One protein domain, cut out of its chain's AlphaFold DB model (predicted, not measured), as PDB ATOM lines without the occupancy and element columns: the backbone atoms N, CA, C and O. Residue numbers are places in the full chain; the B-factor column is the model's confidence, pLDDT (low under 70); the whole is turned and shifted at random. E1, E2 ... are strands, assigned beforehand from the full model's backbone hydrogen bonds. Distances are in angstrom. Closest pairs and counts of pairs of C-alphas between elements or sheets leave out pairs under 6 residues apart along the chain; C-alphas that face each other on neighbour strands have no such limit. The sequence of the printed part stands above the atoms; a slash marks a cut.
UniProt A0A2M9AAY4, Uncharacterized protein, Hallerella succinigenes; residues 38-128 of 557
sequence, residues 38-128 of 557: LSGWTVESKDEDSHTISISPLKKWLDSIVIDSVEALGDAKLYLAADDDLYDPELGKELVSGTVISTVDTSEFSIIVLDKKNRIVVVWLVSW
ATOM      1  N   LEU A  38     165.560 192.285 217.220       83.69
ATOM      2  CA  LEU A  38     165.436 191.282 216.156       83.69
ATOM      3  C   LEU A  38     164.032 190.663 216.149       83.69
ATOM      4  O   LEU A  38     163.632 189.988 217.104       83.69
ATOM      5  N   SER A  39     163.302 190.835 215.049       81.88
ATOM      6  CA  SER A  39     161.867 190.550 214.990       81.88
ATOM      7  C   SER A  39     161.558 189.064 215.140       81.88
ATOM      8  O   SER A  39     161.845 188.245 214.267       81.88
ATOM      9  N   GLY A  40     160.968 188.698 216.281       79.75
ATOM     10  CA  GLY A  40     160.634 187.313 216.617       79.75
ATOM     11  C   GLY A  40     161.797 186.463 217.149       79.75
ATOM     12  O   GLY A  40     161.577 185.285 217.443       79.75
ATOM     13  N   TRP A  41     162.982 187.047 217.340       85.88
ATOM     14  CA  TRP A  41     164.160 186.402 217.927       85.88
ATOM     15  C   TRP A  41     164.480 186.970 219.322       85.88
ATOM     16  O   TRP A  41     163.812 187.867 219.837       85.88
ATOM     17  N   THR A  42     165.459 186.386 220.001       86.75
ATOM     18  CA  THR A  42     165.921 186.781 221.336       86.75
ATOM     19  C   THR A  42     167.392 186.440 221.478       86.75
ATOM     20  O   THR A  42     167.818 185.374 221.046       86.75
ATOM     21  N   VAL A  43     168.160 187.338 222.092       86.19
ATOM     22  CA  VAL A  43     169.562 187.089 222.446       86.19
ATOM     23  C   VAL A  43     169.599 186.175 223.669       86.19
ATOM     24  O   VAL A  43     169.146 186.565 224.745       86.19
ATOM     25  N   GLU A  44     170.128 184.963 223.509       85.88
ATOM     26  CA  GLU A  44     170.299 184.010 224.614       85.88
ATOM     27  C   GLU A  44     171.582 184.279 225.398       85.88
ATOM     28  O   GLU A  44     171.601 184.222 226.630       85.88
ATOM     29  N   SER A  45     172.662 184.583 224.679       85.69
ATOM     30  CA  SER A  45     173.956 184.910 225.261       85.69
ATOM     31  C   SER A  45     174.707 185.914 224.396       85.69
ATOM     32  O   SER A  45     174.502 186.025 223.186       85.69
ATOM     33  N   LYS A  46     175.579 186.676 225.049       84.38
ATOM     34  CA  LYS A  46     176.451 187.657 224.420       84.38
ATOM     35  C   LYS A  46     177.789 187.625 225.137       84.38
ATOM     36  O   LYS A  46     177.821 187.726 226.362       84.38
ATOM     37  N   ASP A  47     178.864 187.520 224.372       85.38
ATOM     38  CA  ASP A  47     180.231 187.615 224.866       85.38
ATOM     39  C   ASP A  47     180.894 188.837 224.213       85.38
ATOM     40  O   ASP A  47     180.901 188.991 222.988       85.38
ATOM     41  N   GLU A  48     181.363 189.770 225.044       82.50
ATOM     42  CA  GLU A  48     181.961 191.031 224.593       82.50
ATOM     43  C   GLU A  48     183.481 190.943 224.392       82.50
ATOM     44  O   GLU A  48     184.043 191.862 223.798       82.50
ATOM     45  N   ASP A  49     184.120 189.855 224.840       80.31
ATOM     46  CA  ASP A  49     185.551 189.585 224.660       80.31
ATOM     47  C   ASP A  49     185.810 188.756 223.382       80.31
ATOM     48  O   ASP A  49     186.830 188.958 222.722       80.31
ATOM     49  N   SER A  50     184.890 187.855 222.999       82.62
ATOM     50  CA  SER A  50     184.929 187.124 221.713       82.62
ATOM     51  C   SER A  50     184.132 187.784 220.581       82.62
ATOM     52  O   SER A  50     184.228 187.338 219.440       82.62
ATOM     53  N   HIS A  51     183.335 188.812 220.886       86.19
ATOM     54  CA  HIS A  51     182.402 189.464 219.957       86.19
ATOM     55  C   HIS A  51     181.369 188.511 219.318       86.19
ATOM     56  O   HIS A  51     181.003 188.658 218.152       86.19
ATOM     57  N   THR A  52     180.849 187.552 220.093       86.88
ATOM     58  CA  THR A  52     179.818 186.601 219.634       86.88
ATOM     59  C   THR A  52     178.456 186.857 220.283       86.88
ATOM     60  O   THR A  52     178.366 187.103 221.491       86.88
ATOM     61  N   ILE A  53     177.379 186.751 219.498       88.25
ATOM     62  CA  ILE A  53     175.982 186.844 219.952       88.25
ATOM     63  C   ILE A  53     175.253 185.554 219.565       88.25
ATOM     64  O   ILE A  53     175.155 185.247 218.382       88.25
ATOM     65  N   SER A  54     174.709 184.829 220.545       88.75
ATOM     66  CA  SER A  54     173.819 183.689 220.290       88.75
ATOM     67  C   SER A  54     172.364 184.138 220.339       88.75
ATOM     68  O   SER A  54     171.955 184.807 221.296       88.75
ATOM     69  N   ILE A  55     171.574 183.766 219.330       90.19
ATOM     70  CA  ILE A  55     170.153 184.115 219.227       90.19
ATOM     71  C   ILE A  55     169.265 182.883 219.020       90.19
ATOM     72  O   ILE A  55     169.650 181.913 218.370       90.19
ATOM     73  N   SER A  56     168.036 182.934 219.535       86.62
ATOM     74  CA  SER A  56     167.023 181.892 219.334       86.62
ATOM     75  C   SER A  56     165.624 182.480 219.087       86.62
ATOM     76  O   SER A  56     165.351 183.630 219.450       86.62
ATOM     77  N   PRO A  57     164.713 181.747 218.421       84.75
ATOM     78  CA  PRO A  57     163.401 182.276 218.069       84.75
ATOM     79  C   PRO A  57     162.400 182.196 219.233       84.75
ATOM     80  O   PRO A  57     162.153 181.134 219.804       84.75
ATOM     81  N   LEU A  58     161.694 183.299 219.499       79.69
ATOM     82  CA  LEU A  58     160.794 183.486 220.652       79.69
ATOM     83  C   LEU A  58     159.631 182.481 220.773       79.69
ATOM     84  O   LEU A  58     158.991 182.412 221.826       79.69
ATOM     85  N   LYS A  59     159.264 181.773 219.692       73.56
ATOM     86  CA  LYS A  59     158.081 180.881 219.648       73.56
ATOM     87  C   LYS A  59     158.233 179.649 218.750       73.56
ATOM     88  O   LYS A  59     157.738 178.583 219.114       73.56
ATOM     89  N   LYS A  60     158.807 179.804 217.552       75.75
ATOM     90  CA  LYS A  60     159.000 178.769 216.514       75.75
ATOM     91  C   LYS A  60     160.077 179.225 215.536       75.75
ATOM     92  O   LYS A  60     160.216 180.427 215.356       75.75
ATOM     93  N   TRP A  61     160.722 178.286 214.839       74.50
ATOM     94  CA  TRP A  61     161.691 178.612 213.790       74.50
ATOM     95  C   TRP A  61     161.129 179.551 212.717       74.50
ATOM     96  O   TRP A  61     160.073 179.273 212.122       74.50
ATOM     97  N   LEU A  62     161.867 180.632 212.479       76.62
ATOM     98  CA  LEU A  62     161.641 181.621 211.436       76.62
ATOM     99  C   LEU A  62     162.688 181.407 210.343       76.62
ATOM    100  O   LEU A  62     163.842 181.127 210.653       76.62
ATOM    101  N   ASP A  63     162.268 181.545 209.086       83.19
ATOM    102  CA  ASP A  63     163.128 181.378 207.901       83.19
ATOM    103  C   ASP A  63     163.919 182.665 207.572       83.19
ATOM    104  O   ASP A  63     164.661 182.733 206.590       83.19
ATOM    105  N   SER A  64     163.752 183.697 208.403       85.62
ATOM    106  CA  SER A  64     164.487 184.953 208.349       85.62
ATOM    107  C   SER A  64     164.612 185.613 209.728       85.62
ATOM    108  O   SER A  64     163.878 185.314 210.679       85.62
ATOM    109  N   ILE A  65     165.558 186.543 209.812       86.62
ATOM    110  CA  ILE A  65     165.719 187.537 210.873       86.62
ATOM    111  C   ILE A  65     165.411 188.898 210.248       86.62
ATOM    112  O   ILE A  65     165.893 189.200 209.157       86.62
ATOM    113  N   VAL A  66     164.626 189.728 210.933       87.00
ATOM    114  CA  VAL A  66     164.400 191.126 210.540       87.00
ATOM    115  C   VAL A  66     164.993 192.026 211.612       87.00
ATOM    116  O   VAL A  66     164.744 191.818 212.799       87.00
ATOM    117  N   ILE A  67     165.784 193.012 211.199       87.12
ATOM    118  CA  ILE A  67     166.332 194.036 212.088       87.12
ATOM    119  C   ILE A  67     165.213 195.036 212.416       87.12
ATOM    120  O   ILE A  67     164.861 195.852 211.565       87.12
ATOM    121  N   ASP A  68     164.641 194.984 213.621       81.25
ATOM    122  CA  ASP A  68     163.574 195.913 214.029       81.25
ATOM    123  C   ASP A  68     164.148 197.320 214.264       81.25
ATOM    124  O   ASP A  68     163.633 198.299 213.723       81.25
ATOM    125  N   SER A  69     165.247 197.437 215.021       78.69
ATOM    126  CA  SER A  69     165.880 198.729 215.318       78.69
ATOM    127  C   SER A  69     167.401 198.659 215.470       78.69
ATOM    128  O   SER A  69     167.961 197.703 216.009       78.69
ATOM    129  N   VAL A  70     168.054 199.735 215.019       75.38
ATOM    130  CA  VAL A  70     169.498 200.016 215.148       75.38
ATOM    131  C   VAL A  70     169.780 201.391 215.777       75.38
ATOM    132  O   VAL A  70     170.938 201.756 215.975       75.38
ATOM    133  N   GLU A  71     168.742 202.162 216.133       63.16
ATOM    134  CA  GLU A  71     168.866 203.572 216.558       63.16
ATOM    135  C   GLU A  71     169.699 203.771 217.838       63.16
ATOM    136  O   GLU A  71     170.274 204.836 218.064       63.16
ATOM    137  N   ALA A  72     169.807 202.737 218.674       58.12
ATOM    138  CA  ALA A  72     170.527 202.774 219.945       58.12
ATOM    139  C   ALA A  72     172.070 202.828 219.817       58.12
ATOM    140  O   ALA A  72     172.761 202.943 220.829       58.12
ATOM    141  N   LEU A  73     172.624 202.755 218.599       65.38
ATOM    142  CA  LEU A  73     174.069 202.617 218.350       65.38
ATOM    143  C   LEU A  73     174.800 203.941 218.031       65.38
ATOM    144  O   LEU A  73     176.029 203.955 217.922       65.38
ATOM    145  N   GLY A  74     174.080 205.066 217.960       73.75
ATOM    146  CA  GLY A  74     174.658 206.409 217.803       73.75
ATOM    147  C   GLY A  74     175.220 206.689 216.403       73.75
ATOM    148  O   GLY A  74     174.613 206.317 215.408       73.75
ATOM    149  N   ASP A  75     176.387 207.342 216.314       80.38
ATOM    150  CA  ASP A  75     177.047 207.695 215.037       80.38
ATOM    151  C   ASP A  75     177.626 206.474 214.264       80.38
ATOM    152  O   ASP A  75     178.391 206.657 213.313       80.38
ATOM    153  N   ALA A  76     177.376 205.238 214.709       84.31
ATOM    154  CA  ALA A  76     177.954 204.028 214.127       84.31
ATOM    155  C   ALA A  76     177.117 203.498 212.954       84.31
ATOM    156  O   ALA A  76     175.889 203.493 213.009       84.31
ATOM    157  N   LYS A  77     177.789 202.997 211.914       88.06
ATOM    158  CA  LYS A  77     177.145 202.290 210.796       88.06
ATOM    159  C   LYS A  77     177.330 200.785 210.949       88.06
ATOM    160  O   LYS A  77     178.390 200.336 211.390       88.06
ATOM    161  N   LEU A  78     176.320 200.022 210.546       91.00
ATOM    162  CA  LEU A  78     176.340 198.562 210.525       91.00
ATOM    163  C   LEU A  78     176.255 198.048 209.089       91.00
ATOM    164  O   LEU A  78     175.445 198.542 208.307       91.00
ATOM    165  N   TYR A  79     177.031 197.019 208.770       92.75
ATOM    166  CA  TYR A  79     176.956 196.289 207.507       92.75
ATOM    167  C   TYR A  79     176.966 194.783 207.783       92.75
ATOM    168  O   TYR A  79     177.582 194.335 208.747       92.75
ATOM    169  N   LEU A  80     176.310 194.001 206.932       93.19
ATOM    170  CA  LEU A  80     176.636 192.582 206.776       93.19
ATOM    171  C   LEU A  80     178.033 192.451 206.162       93.19
ATOM    172  O   LEU A  80     178.394 193.252 205.299       93.19
ATOM    173  N   ALA A  81     178.789 191.431 206.560       91.94
ATOM    174  CA  ALA A  81     179.912 190.972 205.748       91.94
ATOM    175  C   ALA A  81     179.403 190.323 204.449       91.94
ATOM    176  O   ALA A  81     178.315 189.741 204.424       91.94
ATOM    177  N   ALA A  82     180.172 190.454 203.370       86.94
ATOM    178  CA  ALA A  82     179.940 189.740 202.114       86.94
ATOM    179  C   ALA A  82     180.678 188.385 202.058       86.94
ATOM    180  O   ALA A  82     180.386 187.568 201.184       86.94
ATOM    181  N   ASP A  83     181.597 188.147 202.995       86.56
ATOM    182  CA  ASP A  83     182.445 186.964 203.117       86.56
ATOM    183  C   ASP A  83     182.681 186.559 204.593       86.56
ATOM    184  O   ASP A  83     182.165 187.179 205.528       86.56
ATOM    185  N   ASP A  84     183.455 185.488 204.795       81.88
ATOM    186  CA  ASP A  84     183.681 184.854 206.102       81.88
ATOM    187  C   ASP A  84     184.972 185.327 206.821       81.88
ATOM    188  O   ASP A  84     185.307 184.802 207.890       81.88
ATOM    189  N   ASP A  85     185.742 186.281 206.271       79.31
ATOM    190  CA  ASP A  85     187.014 186.710 206.877       79.31
ATOM    191  C   ASP A  85     186.801 187.689 208.047       79.31
ATOM    192  O   ASP A  85     186.590 188.887 207.885       79.31
ATOM    193  N   LEU A  86     186.912 187.184 209.278       75.19
ATOM    194  CA  LEU A  86     186.760 187.983 210.500       75.19
ATOM    195  C   LEU A  86     187.885 189.018 210.746       75.19
ATOM    196  O   LEU A  86     187.787 189.783 211.710       75.19
ATOM    197  N   TYR A  87     188.946 189.050 209.931       76.94
ATOM    198  CA  TYR A  87     190.081 189.974 210.064       76.94
ATOM    199  C   TYR A  87     190.094 191.095 209.014       76.94
ATOM    200  O   TYR A  87     190.540 192.196 209.348       76.94
ATOM    201  N   ASP A  88     189.623 190.844 207.789       80.88
ATOM    202  CA  ASP A  88     189.537 191.838 206.699       80.88
ATOM    203  C   ASP A  88     188.248 191.661 205.852       80.88
ATOM    204  O   ASP A  88     188.337 191.392 204.654       80.88
ATOM    205  N   PRO A  89     187.044 191.763 206.459       87.25
ATOM    206  CA  PRO A  89     185.787 191.403 205.800       87.25
ATOM    207  C   PRO A  89     185.356 192.411 204.728       87.25
ATOM    208  O   PRO A  89     185.399 193.632 204.932       87.25
ATOM    209  N   GLU A  90     184.818 191.908 203.618       89.94
ATOM    210  CA  GLU A  90     184.228 192.727 202.563       89.94
ATOM    211  C   GLU A  90     182.872 193.316 203.008       89.94
ATOM    212  O   GLU A  90     182.009 192.643 203.578       89.94
ATOM    213  N   LEU A  91     182.673 194.615 202.754       89.81
ATOM    214  CA  LEU A  91     181.465 195.350 203.144       89.81
ATOM    215  C   LEU A  91     180.275 194.992 202.241       89.81
ATOM    216  O   LEU A  91     180.189 195.449 201.102       89.81
ATOM    217  N   GLY A  92     179.327 194.231 202.788       91.81
ATOM    218  CA  GLY A  92     178.057 193.886 202.156       91.81
ATOM    219  C   GLY A  92     176.945 194.922 202.387       91.81
ATOM    220  O   GLY A  92     177.143 196.135 202.325       91.81
ATOM    221  N   LYS A  93     175.722 194.432 202.625       91.31
ATOM    222  CA  LYS A  93     174.490 195.241 202.740       91.31
ATOM    223  C   LYS A  93     174.480 196.083 204.026       91.31
ATOM    224  O   LYS A  93     174.717 195.547 205.107       91.31
ATOM    225  N   GLU A  94     174.167 197.378 203.927       92.38
ATOM    226  CA  GLU A  94     173.995 198.254 205.102       92.38
ATOM    227  C   GLU A  94     172.778 197.802 205.929       92.38
ATOM    228  O   GLU A  94     171.690 197.611 205.382       92.38
ATOM    229  N   LEU A  95     172.957 197.613 207.240       89.56
ATOM    230  CA  LEU A  95     171.904 197.152 208.146       89.56
ATOM    231  C   LEU A  95     171.120 198.340 208.708       89.56
ATOM    232  O   LEU A  95     171.541 199.002 209.659       89.56
ATOM    233  N   VAL A  96     169.946 198.573 208.129       89.31
ATOM    234  CA  VAL A  96     168.938 199.541 208.591       89.31
ATOM    235  C   VAL A  96     167.721 198.829 209.197       89.31
ATOM    236  O   VAL A  96     167.543 197.623 209.006       89.31
ATOM    237  N   SER A  97     166.859 199.562 209.911       85.56
ATOM    238  CA  SER A  97     165.550 199.038 210.343       85.56
ATOM    239  C   SER A  97     164.760 198.506 209.136       85.56
ATOM    240  O   SER A  97     164.773 199.112 208.064       85.56
ATOM    241  N   GLY A  98     164.130 197.342 209.295       83.00
ATOM    242  CA  GLY A  98     163.456 196.604 208.224       83.00
ATOM    243  C   GLY A  98     164.372 195.710 207.375       83.00
ATOM    244  O   GLY A  98     163.872 195.010 206.497       83.00
ATOM    245  N   THR A  99     165.690 195.675 207.616       87.75
ATOM    246  CA  THR A  99     166.584 194.782 206.855       87.75
ATOM    247  C   THR A  99     166.292 193.320 207.176       87.75
ATOM    248  O   THR A  99     166.339 192.913 208.337       87.75
ATOM    249  N   VAL A 100     166.024 192.527 206.138       87.69
ATOM    250  CA  VAL A 100     165.780 191.081 206.228       87.69
ATOM    251  C   VAL A 100     167.063 190.306 205.918       87.69
ATOM    252  O   VAL A 100     167.773 190.629 204.964       87.69
ATOM    253  N   ILE A 101     167.330 189.270 206.713       87.50
ATOM    254  CA  ILE A 101     168.447 188.326 206.590       87.50
ATOM    255  C   ILE A 101     167.851 186.911 206.542       87.50
ATOM    256  O   ILE A 101     167.004 186.580 207.371       87.50
ATOM    257  N   SER A 102     168.245 186.078 205.575       84.75
ATOM    258  CA  SER A 102     167.770 184.686 205.478       84.75
ATOM    259  C   SER A 102     168.438 183.792 206.527       84.75
ATOM    260  O   SER A 102     169.631 183.939 206.785       84.75
ATOM    261  N   THR A 103     167.686 182.842 207.087       84.88
ATOM    262  CA  THR A 103     168.196 181.783 207.987       84.88
ATOM    263  C   THR A 103     167.967 180.373 207.428       84.88
ATOM    264  O   THR A 103     168.099 179.384 208.148       84.88
ATOM    265  N   VAL A 104     167.584 180.261 206.148       76.19
ATOM    266  CA  VAL A 104     167.241 178.978 205.503       76.19
ATOM    267  C   VAL A 104     168.473 178.095 205.291       76.19
ATOM    268  O   VAL A 104     168.401 176.887 205.507       76.19
ATOM    269  N   ASP A 105     169.590 178.705 204.889       73.38
ATOM    270  CA  ASP A 105     170.800 178.012 204.425       73.38
ATOM    271  C   ASP A 105     172.049 178.329 205.283       73.38
ATOM    272  O   ASP A 105     173.155 177.914 204.945       73.38
ATOM    273  N   THR A 106     171.886 179.044 206.405       81.75
ATOM    274  CA  THR A 106     172.969 179.478 207.312       81.75
ATOM    275  C   THR A 106     172.654 179.185 208.786       81.75
ATOM    276  O   THR A 106     171.496 179.023 209.184       81.75
ATOM    277  N   SER A 107     173.699 179.111 209.616       85.88
ATOM    278  CA  SER A 107     173.615 179.077 211.089       85.88
ATOM    279  C   SER A 107     174.189 180.330 211.762       85.88
ATOM    280  O   SER A 107     174.133 180.448 212.983       85.88
ATOM    281  N   GLU A 108     174.776 181.240 210.981       91.75
ATOM    282  CA  GLU A 108     175.429 182.456 211.463       91.75
ATOM    283  C   GLU A 108     175.577 183.522 210.360       91.75
ATOM    284  O   GLU A 108     175.419 183.221 209.175       91.75
ATOM    285  N   PHE A 109     175.860 184.768 210.755       91.44
ATOM    286  CA  PHE A 109     176.354 185.849 209.891       91.44
ATOM    287  C   PHE A 109     177.217 186.846 210.678       91.44
ATOM    288  O   PHE A 109     177.066 187.001 211.892       91.44
ATOM    289  N   SER A 110     178.081 187.576 209.972       92.31
ATOM    290  CA  SER A 110     178.949 188.606 210.556       92.31
ATOM    291  C   SER A 110     178.387 190.020 210.359       92.31
ATOM    292  O   SER A 110     178.006 190.403 209.251       92.31
ATOM    293  N   ILE A 111     178.375 190.815 211.432       91.94
ATOM    294  CA  ILE A 111     178.056 192.251 211.436       91.94
ATOM    295  C   ILE A 111     179.351 193.057 211.560       91.94
ATOM    296  O   ILE A 111     180.021 193.022 212.593       91.94
ATOM    297  N   ILE A 112     179.660 193.856 210.545       92.00
ATOM    298  CA  ILE A 112     180.758 194.821 210.544       92.00
ATOM    299  C   ILE A 112     180.254 196.141 211.142       92.00
ATOM    300  O   ILE A 112     179.253 196.698 210.686       92.00
ATOM    301  N   VAL A 113     180.963 196.673 212.141       90.44
ATOM    302  CA  VAL A 113     180.633 197.955 212.784       90.44
ATOM    303  C   VAL A 113     181.665 199.012 212.400       90.44
ATOM    304  O   VAL A 113     182.838 198.903 212.768       90.44
ATOM    305  N   LEU A 114     181.229 200.059 211.695       89.44
ATOM    306  CA  LEU A 114     182.076 201.190 211.306       89.44
ATOM    307  C   LEU A 114     181.893 202.393 212.241       89.44
ATOM    308  O   LEU A 114     180.773 202.736 212.629       89.44
ATOM    309  N   ASP A 115     182.990 203.095 212.540       87.06
ATOM    310  CA  ASP A 115     182.922 204.427 213.144       87.06
ATOM    311  C   ASP A 115     182.508 205.502 212.125       87.06
ATOM    312  O   ASP A 115     182.507 205.298 210.911       87.06
ATOM    313  N   LYS A 116     182.245 206.716 212.615       85.94
ATOM    314  CA  LYS A 116     181.954 207.907 211.793       85.94
ATOM    315  C   LYS A 116     183.099 208.412 210.897       85.94
ATOM    316  O   LYS A 116     183.014 209.515 210.358       85.94
ATOM    317  N   LYS A 117     184.199 207.664 210.782       86.06
ATOM    318  CA  LYS A 117     185.265 207.854 209.788       86.06
ATOM    319  C   LYS A 117     185.315 206.685 208.790       86.06
ATOM    320  O   LYS A 117     186.285 206.585 208.045       86.06
ATOM    321  N   ASN A 118     184.291 205.828 208.780       85.75
ATOM    322  CA  ASN A 118     184.175 204.598 207.998       85.75
ATOM    323  C   ASN A 118     185.308 203.589 208.268       85.75
ATOM    324  O   ASN A 118     185.742 202.886 207.359       85.75
ATOM    325  N   ARG A 119     185.813 203.519 209.508       85.50
ATOM    326  CA  ARG A 119     186.828 202.536 209.922       85.50
ATOM    327  C   ARG A 119     186.163 201.390 210.671       85.50
ATOM    328  O   ARG A 119     185.359 201.659 211.564       85.50
ATOM    329  N   ILE A 120     186.534 200.148 210.360       87.38
ATOM    330  CA  ILE A 120     186.088 198.966 211.111       87.38
ATOM    331  C   ILE A 120     186.556 199.107 212.566       87.38
ATOM    332  O   ILE A 120     187.739 199.316 212.835       87.38
ATOM    333  N   VAL A 121     185.607 199.046 213.501       87.25
ATOM    334  CA  VAL A 121     185.854 199.096 214.952       87.25
ATOM    335  C   VAL A 121     185.852 197.692 215.543       87.25
ATOM    336  O   VAL A 121     186.631 197.401 216.449       87.25
ATOM    337  N   VAL A 122     184.940 196.851 215.053       88.31
ATOM    338  CA  VAL A 122     184.693 195.483 215.510       88.31
ATOM    339  C   VAL A 122     183.870 194.742 214.452       88.31
ATOM    340  O   VAL A 122     183.067 195.359 213.745       88.31
ATOM    341  N   VAL A 123     184.056 193.428 214.376       88.69
ATOM    342  CA  VAL A 123     183.179 192.488 213.668       88.69
ATOM    343  C   VAL A 123     182.506 191.626 214.735       88.69
ATOM    344  O   VAL A 123     183.185 191.162 215.649       88.69
ATOM    345  N   TRP A 124     181.188 191.450 214.658       89.56
ATOM    346  CA  TRP A 124     180.424 190.586 215.563       89.56
ATOM    347  C   TRP A 124     179.864 189.392 214.806       89.56
ATOM    348  O   TRP A 124     179.156 189.582 213.820       89.56
ATOM    349  N   LEU A 125     180.109 188.181 215.300       90.25
ATOM    350  CA  LEU A 125     179.486 186.969 214.768       90.25
ATOM    351  C   LEU A 125     178.154 186.726 215.491       90.25
ATOM    352  O   LEU A 125     178.119 186.607 216.719       90.25
ATOM    353  N   VAL A 126     177.059 186.669 214.736       90.31
ATOM    354  CA  VAL A 126     175.712 186.363 215.234       90.31
ATOM    355  C   VAL A 126     175.349 184.955 214.786       90.31
ATOM    356  O   VAL A 126     175.298 184.711 213.585       90.31
ATOM    357  N   SER A 127     175.086 184.039 215.719       91.81
ATOM    358  CA  SER A 127     174.838 182.622 215.424       91.81
ATOM    359  C   SER A 127     173.611 182.053 216.142       91.81
ATOM    360  O   SER A 127     173.105 182.627 217.110       91.81
ATOM    361  N   TRP A 128     173.097 180.931 215.635       91.19
ATOM    362  CA  TRP A 128     171.926 180.232 216.167       91.19
ATOM    363  C   TRP A 128     172.018 178.713 215.994       91.19
ATOM    364  O   TRP A 128     172.501 178.202 214.981       91.19
TER     365      TRP A 128
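Overview. This is residues 38 to 128 of the 557 residues of an uncharacterized protein of Hallerella succinigenes (UniProt A0A2M9AAY4). A strongly twisted, curving sheet of six strands makes one wall of this domain, and the short strand pair E3 and E6 stands across a gap from its E4 and E7, only partly face to face with it. The E1 and E2 hairpin makes one end of the sheet, where E1 begins near E3, and the long axis reaches from Lys 60 in the E2 to E3 link to Lys 117 in the turn of the E7 and E8 hairpin. The printed part has 91 residues, with no named helix and eight named strands, E1 to E8 along the chain, which hold 46 of the residues; the class is all strand. The large sheet has the order E1, E2, E8, E7, E4, E5 and is mixed, while E3 and E6 are antiparallel. The whole is compact, with a radius of gyration of the C-alphas of 12.8 A, yet elongated, spanning 39 by 25 by 23 A.

Arrangement. In the large sheet, E8, residues 120 to 127, and E7, residues 108 to 114, are a hairpin at 161 degrees, with N 111 and O 124 2.8 A apart. E4, residues 77 to 81, is antiparallel to E7 at 144 degrees, with N 112 and O 79 at 2.8 A. The edge strand E5, residues 91 to 94, forms a hairpin with E4 at 123 degrees, with N 80 and O 93 at 2.9 A. On the other side of E8, E2, residues 52 to 57, is parallel to it at 38 degrees, with N 53 and O 125 at 2.9 A. The other edge strand, E1, residues 41 to 47, forms a hairpin with E2 at 158 degrees, with N 42 and O 56 at 2.8 A. From edge to edge the strands' lines turn by 139 degrees. E3, residues 64 to 69, and E6, residues 100 to 102, are antiparallel at 154 degrees, with N 65 and O 101 at 2.8 A. E3 is apart from E4 and E7, but the closest C-alphas of E1 and E3, those of Trp 41 and Ile 65, are 7.3 A apart.

Along the chain. E1 begins at C-alpha 41 (164.160, 186.402, 217.927) and is 17.5 A long; E2 is 17.0 A, E3 15.5 A and E4 12.7 A. E5 is 8.3 A and E6 6.7 A. E7 is 19.9 A, beginning at C-alpha 108 (175.429, 182.456, 211.463). E8 is 20.3 A and ends at C-alpha 127 (174.838, 182.622, 215.424).

Size, cuts and confidence. The two C-alphas farthest apart, those of Lys 60 and Lys 117, are 39.8 A apart. The printed part has no cut, and no link is long. The mean pLDDT of the printed part is 84.7; residues 71 to 73 are under 70.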